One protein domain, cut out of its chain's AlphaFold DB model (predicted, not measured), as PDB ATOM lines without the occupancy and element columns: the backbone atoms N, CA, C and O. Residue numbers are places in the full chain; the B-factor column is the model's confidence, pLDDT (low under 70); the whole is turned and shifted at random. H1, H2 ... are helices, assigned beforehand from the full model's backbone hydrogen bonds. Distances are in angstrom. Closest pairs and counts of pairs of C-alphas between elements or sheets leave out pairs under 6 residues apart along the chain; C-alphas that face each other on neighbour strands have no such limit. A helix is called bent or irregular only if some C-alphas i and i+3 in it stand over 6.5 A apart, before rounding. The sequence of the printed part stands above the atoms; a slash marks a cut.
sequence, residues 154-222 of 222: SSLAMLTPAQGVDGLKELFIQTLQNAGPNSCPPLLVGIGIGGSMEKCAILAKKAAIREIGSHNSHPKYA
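This is residues 154 to 222 of the 222 residues of the protein "Fumarate hydratase subunit A" of Helicobacter cholecystus (UniProt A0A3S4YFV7). Look first for a chain laid back and forth: a long, kinked helix, H1, makes one side, residues 188 to 194 of the link after it run stretched out through the middle, and a shorter helix, H2, lies across that link from H1. The last stretch, residues 209 to 222, turns back beyond H2 as a looped tail, of which residues 215 to 221 stick out. The 69 printed residues have two named helices, H1 then H2, and no named strand; the class is all helix. The whole is compact, with a radius of gyration of the C-alphas of 12.6 A, and spans 33 by 28 by 22 A.

Start at Ser 154 and read on to H1, residues 161 to 183, which has a kink of 52 degrees near residue 168. It is irregular: C-alphas 162 and 165 are 9.2 A apart. Beyond it, a long link of 13 residues brings you to H2, residues 197 to 208. H1 and H2 are apart, with no C-alpha of the one within 8 A of the other. Along the backbone of H2 you will find every O i to N i+4 pair within hydrogen-bond range; in H1 it is 13 of 19.

Find C-alpha 161 at (-52.102, 77.563, 98.052); from there H1 runs 30.2 A to C-alpha 183 at (-26.803, 61.470, 94.693). H2 starts at C-alpha 197, at (-44.221, 72.268, 85.599), and measures 16.9 A to C-alpha 208.

The two C-alphas farthest apart are those of Ala 162 and Cys 184, 33.9 A. Residues 160 to 166 and 180 to 186 stand free, as do residues 215 to 221. The printed part has no cut, and Ala 222 is the chain's last residue. The mean pLDDT of the printed part is 93.3, and no printed residue is under 70.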
ATOM      1  N   SER A 154     -34.366  64.311  91.203       94.88
ATOM      2  CA  SER A 154     -35.237  65.477  91.066       94.88
ATOM      3  C   SER A 154     -36.674  65.104  91.436       94.88
ATOM      4  O   SER A 154     -37.133  64.002  91.145       94.88
ATOM      5  N   SER A 155     -37.394  66.019  92.079       95.25
ATOM      6  CA  SER A 155     -38.814  65.865  92.411       95.25
ATOM      7  C   SER A 155     -39.594  67.073  91.913       95.25
ATOM      8  O   SER A 155     -39.070  68.185  91.871       95.25
ATOM      9  N   LEU A 156     -40.852  66.848  91.548       96.00
ATOM     10  CA  LEU A 156     -41.794  67.881  91.143       96.00
ATOM     11  C   LEU A 156     -43.124  67.621  91.848       96.00
ATOM     12  O   LEU A 156     -43.614  66.495  91.835       96.00
ATOM     13  N   ALA A 157     -43.721  68.667  92.412       95.69
ATOM     14  CA  ALA A 157     -45.062  68.604  92.975       95.69
ATOM     15  C   ALA A 157     -45.845  69.882  92.664       95.69
ATOM     16  O   ALA A 157     -45.281  70.977  92.630       95.69
ATOM     17  N   MET A 158     -47.156  69.729  92.473       95.69
ATOM     18  CA  MET A 158     -48.097  70.838  92.331       95.69
ATOM     19  C   MET A 158     -48.761  71.100  93.680       95.69
ATOM     20  O   MET A 158     -49.740  70.445  94.033       95.69
ATOM     21  N   LEU A 159     -48.195  72.025  94.454       95.31
ATOM     22  CA  LEU A 159     -48.729  72.386  95.765       95.31
ATOM     23  C   LEU A 159     -49.947  73.305  95.625       95.31
ATOM     24  O   LEU A 159     -49.962  74.229  94.811       95.31
ATOM     25  N   THR A 160     -50.956  73.075  96.459       95.62
ATOM     26  CA  THR A 160     -52.095  73.988  96.594       95.62
ATOM     27  C   THR A 160     -51.702  75.220  97.418       95.62
ATOM     28  O   THR A 160     -50.836  75.122  98.292       95.62
ATOM     29  N   PRO A 161     -52.366  76.377  97.233       93.19
ATOM     30  CA  PRO A 161     -52.102  77.563  98.052       93.19
ATOM     31  C   PRO A 161     -52.239  77.318  99.563       93.19
ATOM     32  O   PRO A 161     -51.501  77.910 100.345       93.19
ATOM     33  N   ALA A 162     -53.142  76.417  99.970       96.69
ATOM     34  CA  ALA A 162     -53.383  76.079 101.372       96.69
ATOM     35  C   ALA A 162     -52.191  75.381 102.048       96.69
ATOM     36  O   ALA A 162     -52.024  75.501 103.256       96.69
ATOM     37  N   GLN A 163     -51.350  74.677 101.283       96.25
ATOM     38  CA  GLN A 163     -50.160  74.009 101.818       96.25
ATOM     39  C   GLN A 163     -49.030  74.993 102.152       96.25
ATOM     40  O   GLN A 163     -48.195  74.701 103.007       96.25
ATOM     41  N   GLY A 164     -49.002  76.157 101.495       93.25
ATOM     42  CA  GLY A 164     -48.071  77.240 101.798       93.25
ATOM     43  C   GLY A 164     -46.599  76.810 101.879       93.25
ATOM     44  O   GLY A 164     -46.123  75.953 101.134       93.25
ATOM     45  N   VAL A 165     -45.860  77.440 102.795       93.25
ATOM     46  CA  VAL A 165     -44.426  77.179 103.011       93.25
ATOM     47  C   VAL A 165     -44.187  75.825 103.680       93.25
ATOM     48  O   VAL A 165     -43.163  75.195 103.426       93.25
ATOM     49  N   ASP A 166     -45.116  75.361 104.512       95.94
ATOM     50  CA  ASP A 166     -44.935  74.111 105.250       95.94
ATOM     51  C   ASP A 166     -44.996  72.900 104.315       95.94
ATOM     52  O   ASP A 166     -44.115  72.046 104.384       95.94
ATOM     53  N   GLY A 167     -45.912  72.891 103.340       95.69
ATOM     54  CA  GLY A 167     -45.927  71.856 102.303       95.69
ATOM     55  C   GLY A 167     -44.678  71.867 101.417       95.69
ATOM     56  O   GLY A 167     -44.215  70.812 100.986       95.69
ATOM     57  N   LEU A 168     -44.074  73.038 101.179       94.00
ATOM     58  CA  LEU A 168     -42.792  73.124 100.472       94.00
ATOM     59  C   LEU A 168     -41.643  72.526 101.298       94.00
ATOM     60  O   LEU A 168     -40.810  71.804 100.751       94.00
ATOM     61  N   LYS A 169     -41.584  72.817 102.604       95.12
ATOM     62  CA  LYS A 169     -40.574  72.244 103.509       95.12
ATOM     63  C   LYS A 169     -40.710  70.729 103.610       95.12
ATOM     64  O   LYS A 169     -39.700  70.031 103.572       95.12
ATOM     65  N   GLU A 170     -41.939  70.231 103.709       96.50
ATOM     66  CA  GLU A 170     -42.228  68.799 103.736       96.50
ATOM     67  C   GLU A 170     -41.746  68.118 102.452       96.50
ATOM     68  O   GLU A 170     -40.980  67.156 102.523       96.50
ATOM     69  N   LEU A 171     -42.088  68.677 101.284       95.44
ATOM     70  CA  LEU A 171     -41.610  68.180  99.993       95.44
ATOM     71  C   LEU A 171     -40.078  68.159  99.925       95.44
ATOM     72  O   LEU A 171     -39.496  67.162  99.508       95.44
ATOM     73  N   PHE A 172     -39.417  69.235 100.356       94.94
ATOM     74  CA  PHE A 172     -37.956  69.314 100.376       94.94
ATOM     75  C   PHE A 172     -37.330  68.202 101.231       94.94
ATOM     76  O   PHE A 172     -36.433  67.496 100.764       94.94
ATOM     77  N   ILE A 173     -37.821  68.010 102.460       95.69
ATOM     78  CA  ILE A 173     -37.331  66.962 103.365       95.69
ATOM     79  C   ILE A 173     -37.556  65.580 102.743       95.69
ATOM     80  O   ILE A 173     -36.629  64.768 102.706       95.69
ATOM     81  N   GLN A 174     -38.750  65.330 102.202       95.56
ATOM     82  CA  GLN A 174     -39.092  64.059 101.573       95.56
ATOM     83  C   GLN A 174     -38.199  63.767 100.359       95.56
ATOM     84  O   GLN A 174     -37.692  62.654 100.215       95.56
ATOM     85  N   THR A 175     -37.944  64.762  99.507       94.88
ATOM     86  CA  THR A 175     -37.034  64.626  98.363       94.88
ATOM     87  C   THR A 175     -35.623  64.248  98.813       94.88
ATOM     88  O   THR A 175     -35.028  63.341  98.231       94.88
ATOM     89  N   LEU A 176     -35.093  64.873  99.868       93.81
ATOM     90  CA  LEU A 176     -33.766  64.536 100.396       93.81
ATOM     91  C   LEU A 176     -33.707  63.133 101.006       93.81
ATOM     92  O   LEU A 176     -32.746  62.401 100.764       93.81
ATOM     93  N   GLN A 177     -34.737  62.734 101.751       93.31
ATOM     94  CA  GLN A 177     -34.832  61.387 102.318       93.31
ATOM     95  C   GLN A 177     -34.887  60.319 101.219       93.31
ATOM     96  O   GLN A 177     -34.167  59.323 101.288       93.31
ATOM     97  N   ASN A 178     -35.668  60.560 100.164       91.94
ATOM     98  CA  ASN A 178     -35.782  59.661  99.014       91.94
ATOM     99  C   ASN A 178     -34.495  59.611  98.171       91.94
ATOM    100  O   ASN A 178     -34.169  58.579  97.571       91.94
ATOM    101  N   ALA A 179     -33.753  60.720  98.098       92.00
ATOM    102  CA  ALA A 179     -32.444  60.750  97.457       92.00
ATOM    103  C   ALA A 179     -31.434  59.893  98.235       92.00
ATOM    104  O   ALA A 179     -30.758  59.041  97.641       92.00
ATOM    105  N   GLY A 180     -31.380  60.068  99.558       89.38
ATOM    106  CA  GLY A 180     -30.459  59.361 100.441       89.38
ATOM    107  C   GLY A 180     -29.000  59.509  99.975       89.38
ATOM    108  O   GLY A 180     -28.605  60.577  99.507       89.38
ATOM    109  N   PRO A 181     -28.176  58.446 100.035       88.12
ATOM    110  CA  PRO A 181     -26.786  58.503  99.572       88.12
ATOM    111  C   PRO A 181     -26.646  58.463  98.038       88.12
ATOM    112  O   PRO A 181     -25.547  58.620  97.508       88.12
ATOM    113  N   ASN A 182     -27.742  58.258  97.299       88.81
ATOM    114  CA  ASN A 182     -27.718  57.899  95.878       88.81
ATOM    115  C   ASN A 182     -27.502  59.092  94.924       88.81
ATOM    116  O   ASN A 182     -27.631  58.936  93.712       88.81
ATOM    117  N   SER A 183     -27.188  60.275  95.455       88.19
ATOM    118  CA  SER A 183     -26.803  61.470  94.693       88.19
ATOM    119  C   SER A 183     -25.452  62.049  95.130       88.19
ATOM    120  O   SER A 183     -25.205  63.228  94.896       88.19
ATOM    121  N   CYS A 184     -24.589  61.227  95.741       91.50
ATOM    122  CA  CYS A 184     -23.207  61.563  96.113       91.50
ATOM    123  C   CYS A 184     -23.090  62.849  96.962       91.50
ATOM    124  O   CYS A 184     -22.535  63.837  96.485       91.50
ATOM    125  N   PRO A 185     -23.618  62.866  98.204       91.38
ATOM    126  CA  PRO A 185     -23.484  64.021  99.092       91.38
ATOM    127  C   PRO A 185     -22.008  64.383  99.371       91.38
ATOM    128  O   PRO A 185     -21.146  63.500  99.323       91.38
ATOM    129  N   PRO A 186     -21.710  65.653  99.716       92.44
ATOM    130  CA  PRO A 186     -22.650  66.736 100.036       92.44
ATOM    131  C   PRO A 186     -23.323  67.356  98.797       92.44
ATOM    132  O   PRO A 186     -22.768  67.348  97.703       92.44
ATOM    133  N   LEU A 187     -24.552  67.861  98.966       91.81
ATOM    134  CA  LEU A 187     -25.440  68.231  97.856       91.81
ATOM    135  C   LEU A 187     -25.534  69.745  97.646       91.81
ATOM    136  O   LEU A 187     -25.703  70.504  98.598       91.81
ATOM    137  N   LEU A 188     -25.560  70.155  96.376       92.19
ATOM    138  CA  LEU A 188     -26.125  71.432  95.941       92.19
ATOM    139  C   LEU A 188     -27.575  71.200  95.523       92.19
ATOM    140  O   LEU A 188     -27.842  70.457  94.576       92.19
ATOM    141  N   VAL A 189     -28.514  71.813  96.243       93.31
ATOM    142  CA  VAL A 189     -29.949  71.612  96.014       93.31
ATOM    143  C   VAL A 189     -30.549  72.850  95.366       93.31
ATOM    144  O   VAL A 189     -30.629  73.912  95.976       93.31
ATOM    145  N   GLY A 190     -30.990  72.703  94.119       94.81
ATOM    146  CA  GLY A 190     -31.760  73.728  93.426       94.81
ATOM    147  C   GLY A 190     -33.250  73.576  93.706       94.81
ATOM    148  O   GLY A 190     -33.813  72.511  93.462       94.81
ATOM    149  N   ILE A 191     -33.890  74.642  94.183       94.75
ATOM    150  CA  ILE A 191     -35.335  74.679  94.443       94.75
ATOM    151  C   ILE A 191     -35.972  75.677  93.475       94.75
ATOM    152  O   ILE A 191     -35.635  76.859  93.473       94.75
ATOM    153  N   GLY A 192     -36.884  75.186  92.640       95.25
ATOM    154  CA  GLY A 192     -37.742  76.007  91.789       95.25
ATOM    155  C   GLY A 192     -39.106  76.179  92.448       95.25
ATOM    156  O   GLY A 192     -39.658  75.215  92.972       95.25
ATOM    157  N   ILE A 193     -39.645  77.398  92.446       93.88
ATOM    158  CA  ILE A 193     -40.969  77.702  93.005       93.88
ATOM    159  C   ILE A 193     -41.732  78.555  91.991       93.88
ATOM    160  O   ILE A 193     -41.228  79.583  91.537       93.88
ATOM    161  N   GLY A 194     -42.957  78.139  91.668       92.31
ATOM    162  CA  GLY A 194     -43.854  78.851  90.757       92.31
ATOM    163  C   GLY A 194     -43.649  78.530  89.272       92.31
ATOM    164  O   GLY A 194     -42.814  77.713  88.887       92.31
ATOM    165  N   GLY A 195     -44.446  79.193  88.430       93.88
ATOM    166  CA  GLY A 195     -44.559  78.880  87.003       93.88
ATOM    167  C   GLY A 195     -45.351  77.593  86.734       93.88
ATOM    168  O   GLY A 195     -46.012  77.060  87.622       93.88
ATOM    169  N   SER A 196     -45.291  77.104  85.493       95.69
ATOM    170  CA  SER A 196     -45.763  75.761  85.136       95.69
ATOM    171  C   SER A 196     -44.751  74.691  85.563       95.69
ATOM    172  O   SER A 196     -43.641  75.007  85.997       95.69
ATOM    173  N   MET A 197     -45.107  73.417  85.379       96.50
ATOM    174  CA  MET A 197     -44.221  72.268  85.599       96.50
ATOM    175  C   MET A 197     -42.826  72.465  84.982       96.50
ATOM    176  O   MET A 197     -41.805  72.319  85.653       96.50
ATOM    177  N   GLU A 198     -42.782  72.833  83.706       96.31
ATOM    178  CA  GLU A 198     -41.559  72.965  82.920       96.31
ATOM    179  C   GLU A 198     -40.729  74.148  83.416       96.31
ATOM    180  O   GLU A 198     -39.516  74.038  83.608       96.31
ATOM    181  N   LYS A 199     -41.390  75.285  83.681       96.50
ATOM    182  CA  LYS A 199     -40.716  76.483  84.187       96.50
ATOM    183  C   LYS A 199     -40.125  76.236  85.571       96.50
ATOM    184  O   LYS A 199     -38.987  76.636  85.808       96.50
ATOM    185  N   CYS A 200     -40.858  75.560  86.451       96.75
ATOM    186  CA  CYS A 200     -40.410  75.211  87.794       96.75
ATOM    187  C   CYS A 200     -39.148  74.335  87.753       96.75
ATOM    188  O   CYS A 200     -38.146  74.659  88.393       96.75
ATOM    189  N   ALA A 201     -39.139  73.293  86.915       96.69
ATOM    190  CA  ALA A 201     -37.970  72.432  86.730       96.69
ATOM    191  C   ALA A 201     -36.748  73.201  86.190       96.69
ATOM    192  O   ALA A 201     -35.626  73.015  86.666       96.69
ATOM    193  N   ILE A 202     -36.956  74.114  85.234       97.00
ATOM    194  CA  ILE A 202     -35.894  74.989  84.711       97.00
ATOM    195  C   ILE A 202     -35.349  75.909  85.811       97.00
ATOM    196  O   ILE A 202     -34.133  76.067  85.920       97.00
ATOM    197  N   LEU A 203     -36.218  76.501  86.638       96.25
ATOM    198  CA  LEU A 203     -35.811  77.351  87.763       96.25
ATOM    199  C   LEU A 203     -34.978  76.569  88.781       96.25
ATOM    200  O   LEU A 203     -33.935  77.065  89.201       96.25
ATOM    201  N   ALA A 204     -35.376  75.339  89.116       96.25
ATOM    202  CA  ALA A 204     -34.609  74.467  90.002       96.25
ATOM    203  C   ALA A 204     -33.204  74.188  89.440       96.25
ATOM    204  O   ALA A 204     -32.210  74.340  90.150       96.25
ATOM    205  N   LYS A 205     -33.091  73.865  88.144       96.50
ATOM    206  CA  LYS A 205     -31.786  73.652  87.495       96.50
ATOM    207  C   LYS A 205     -30.935  74.923  87.463       96.50
ATOM    208  O   LYS A 205     -29.749  74.844  87.762       96.50
ATOM    209  N   LYS A 206     -31.525  76.087  87.159       95.81
ATOM    210  CA  LYS A 206     -30.824  77.383  87.214       95.81
ATOM    211  C   LYS A 206     -30.361  77.713  88.639       95.81
ATOM    212  O   LYS A 206     -29.266  78.232  88.804       95.81
ATOM    213  N   ALA A 207     -31.156  77.391  89.660       95.06
ATOM    214  CA  ALA A 207     -30.786  77.597  91.058       95.06
ATOM    215  C   ALA A 207     -29.601  76.714  91.482       95.06
ATOM    216  O   ALA A 207     -28.714  77.194  92.179       95.06
ATOM    217  N   ALA A 208     -29.549  75.461  91.015       94.25
ATOM    218  CA  ALA A 208     -28.489  74.505  91.354       94.25
ATOM    219  C   ALA A 208     -27.097  74.871  90.803       94.25
ATOM    220  O   ALA A 208     -26.106  74.311  91.261       94.25
ATOM    221  N   ILE A 209     -27.019  75.773  89.820       94.25
ATOM    222  CA  ILE A 209     -25.763  76.208  89.181       94.25
ATOM    223  C   ILE A 209     -25.359  77.634  89.571       94.25
ATOM    224  O   ILE A 209     -24.479  78.226  88.946       94.25
ATOM    225  N   ARG A 210     -26.040  78.225  90.556       94.44
ATOM    226  CA  ARG A 210     -25.655  79.523  91.107       94.44
ATOM    227  C   ARG A 210     -24.393  79.380  91.948       94.44
ATOM    228  O   ARG A 210     -24.189  78.355  92.589       94.44
ATOM    229  N   GLU A 211     -23.620  80.458  91.999       94.44
ATOM    230  CA  GLU A 211     -22.466  80.555  92.886       94.44
ATOM    231  C   GLU A 211     -22.886  80.337  94.347       94.44
ATOM    232  O   GLU A 211     -23.868  80.926  94.829       94.44
ATOM    233  N   ILE A 212     -22.147  79.480  95.048       94.62
ATOM    234  CA  ILE A 212     -22.372  79.177  96.459       94.62
ATOM    235  C   ILE A 212     -22.143  80.440  97.291       94.62
ATOM    236  O   ILE A 212     -21.094  81.073  97.222       94.62
ATOM    237  N   GLY A 213     -23.126  80.777  98.126       90.44
ATOM    238  CA  GLY A 213     -23.128  82.014  98.911       90.44
ATOM    239  C   GLY A 213     -23.785  83.194  98.195       90.44
ATOM    240  O   GLY A 213     -23.898  84.270  98.778       90.44
ATOM    241  N   SER A 214     -24.265  83.016  96.960       92.62
ATOM    242  CA  SER A 214     -25.169  83.989  96.352       92.62
ATOM    243  C   SER A 214     -26.577  83.862  96.944       92.62
ATOM    244  O   SER A 214     -27.103  82.763  97.112       92.62
ATOM    245  N   HIS A 215     -27.217  85.000  97.206       89.81
ATOM    246  CA  HIS A 215     -28.550  85.070  97.812       89.81
ATOM    247  C   HIS A 215     -29.570  85.680  96.850       89.81
ATOM    248  O   HIS A 215     -29.210  86.264  95.824       89.81
ATOM    249  N   ASN A 216     -30.860  85.474  97.102       87.50
ATOM    250  CA  ASN A 216     -31.897  86.213  96.381       87.50
ATOM    251  C   ASN A 216     -31.844  87.694  96.798       87.50
ATOM    252  O   ASN A 216     -31.589  87.999  97.960       87.50
ATOM    253  N   SER A 217     -32.095  88.620  95.872       89.50
ATOM    254  CA  SER A 217     -32.170  90.049  96.204       89.50
ATOM    255  C   SER A 217     -33.365  90.378  97.101       89.50
ATOM    256  O   SER A 217     -33.326  91.346  97.856       89.50
ATOM    257  N   HIS A 218     -34.427  89.577  97.034       87.69
ATOM    258  CA  HIS A 218     -35.598  89.733  97.873       87.69
ATOM    259  C   HIS A 218     -35.371  89.074  99.251       87.69
ATOM    260  O   HIS A 218     -35.295  87.846  99.318       87.69
ATOM    261  N   PRO A 219     -35.392  89.827 100.372       88.75
ATOM    262  CA  PRO A 219     -35.004  89.316 101.694       88.75
ATOM    263  C   PRO A 219     -35.802  88.107 102.195       88.75
ATOM    264  O   PRO A 219     -35.265  87.260 102.892       88.75
ATOM    265  N   LYS A 220     -37.088  87.988 101.827       87.00
ATOM    266  CA  LYS A 220     -37.917  86.822 102.210       87.00
ATOM    267  C   LYS A 220     -37.532  85.511 101.507       87.00
ATOM    268  O   LYS A 220     -38.021  84.461 101.907       87.00
ATOM    269  N   TYR A 221     -36.728  85.583 100.448       81.94
ATOM    270  CA  TYR A 221     -36.272  84.437  99.651       81.94
ATOM    271  C   TYR A 221     -34.739  84.311  99.646       81.94
ATOM    272  O   TYR A 221     -34.207  83.525  98.860       81.94
ATOM    273  N   ALA A 222     -34.049  85.150 100.429       75.06
ATOM    274  CA  ALA A 222     -32.595  85.233 100.506       75.06
ATOM    275  C   ALA A 222     -32.008  84.133 101.394       75.06
ATOM    276  O   ALA A 222     -32.658  83.775 102.401       75.06
TER     277      ALA A 222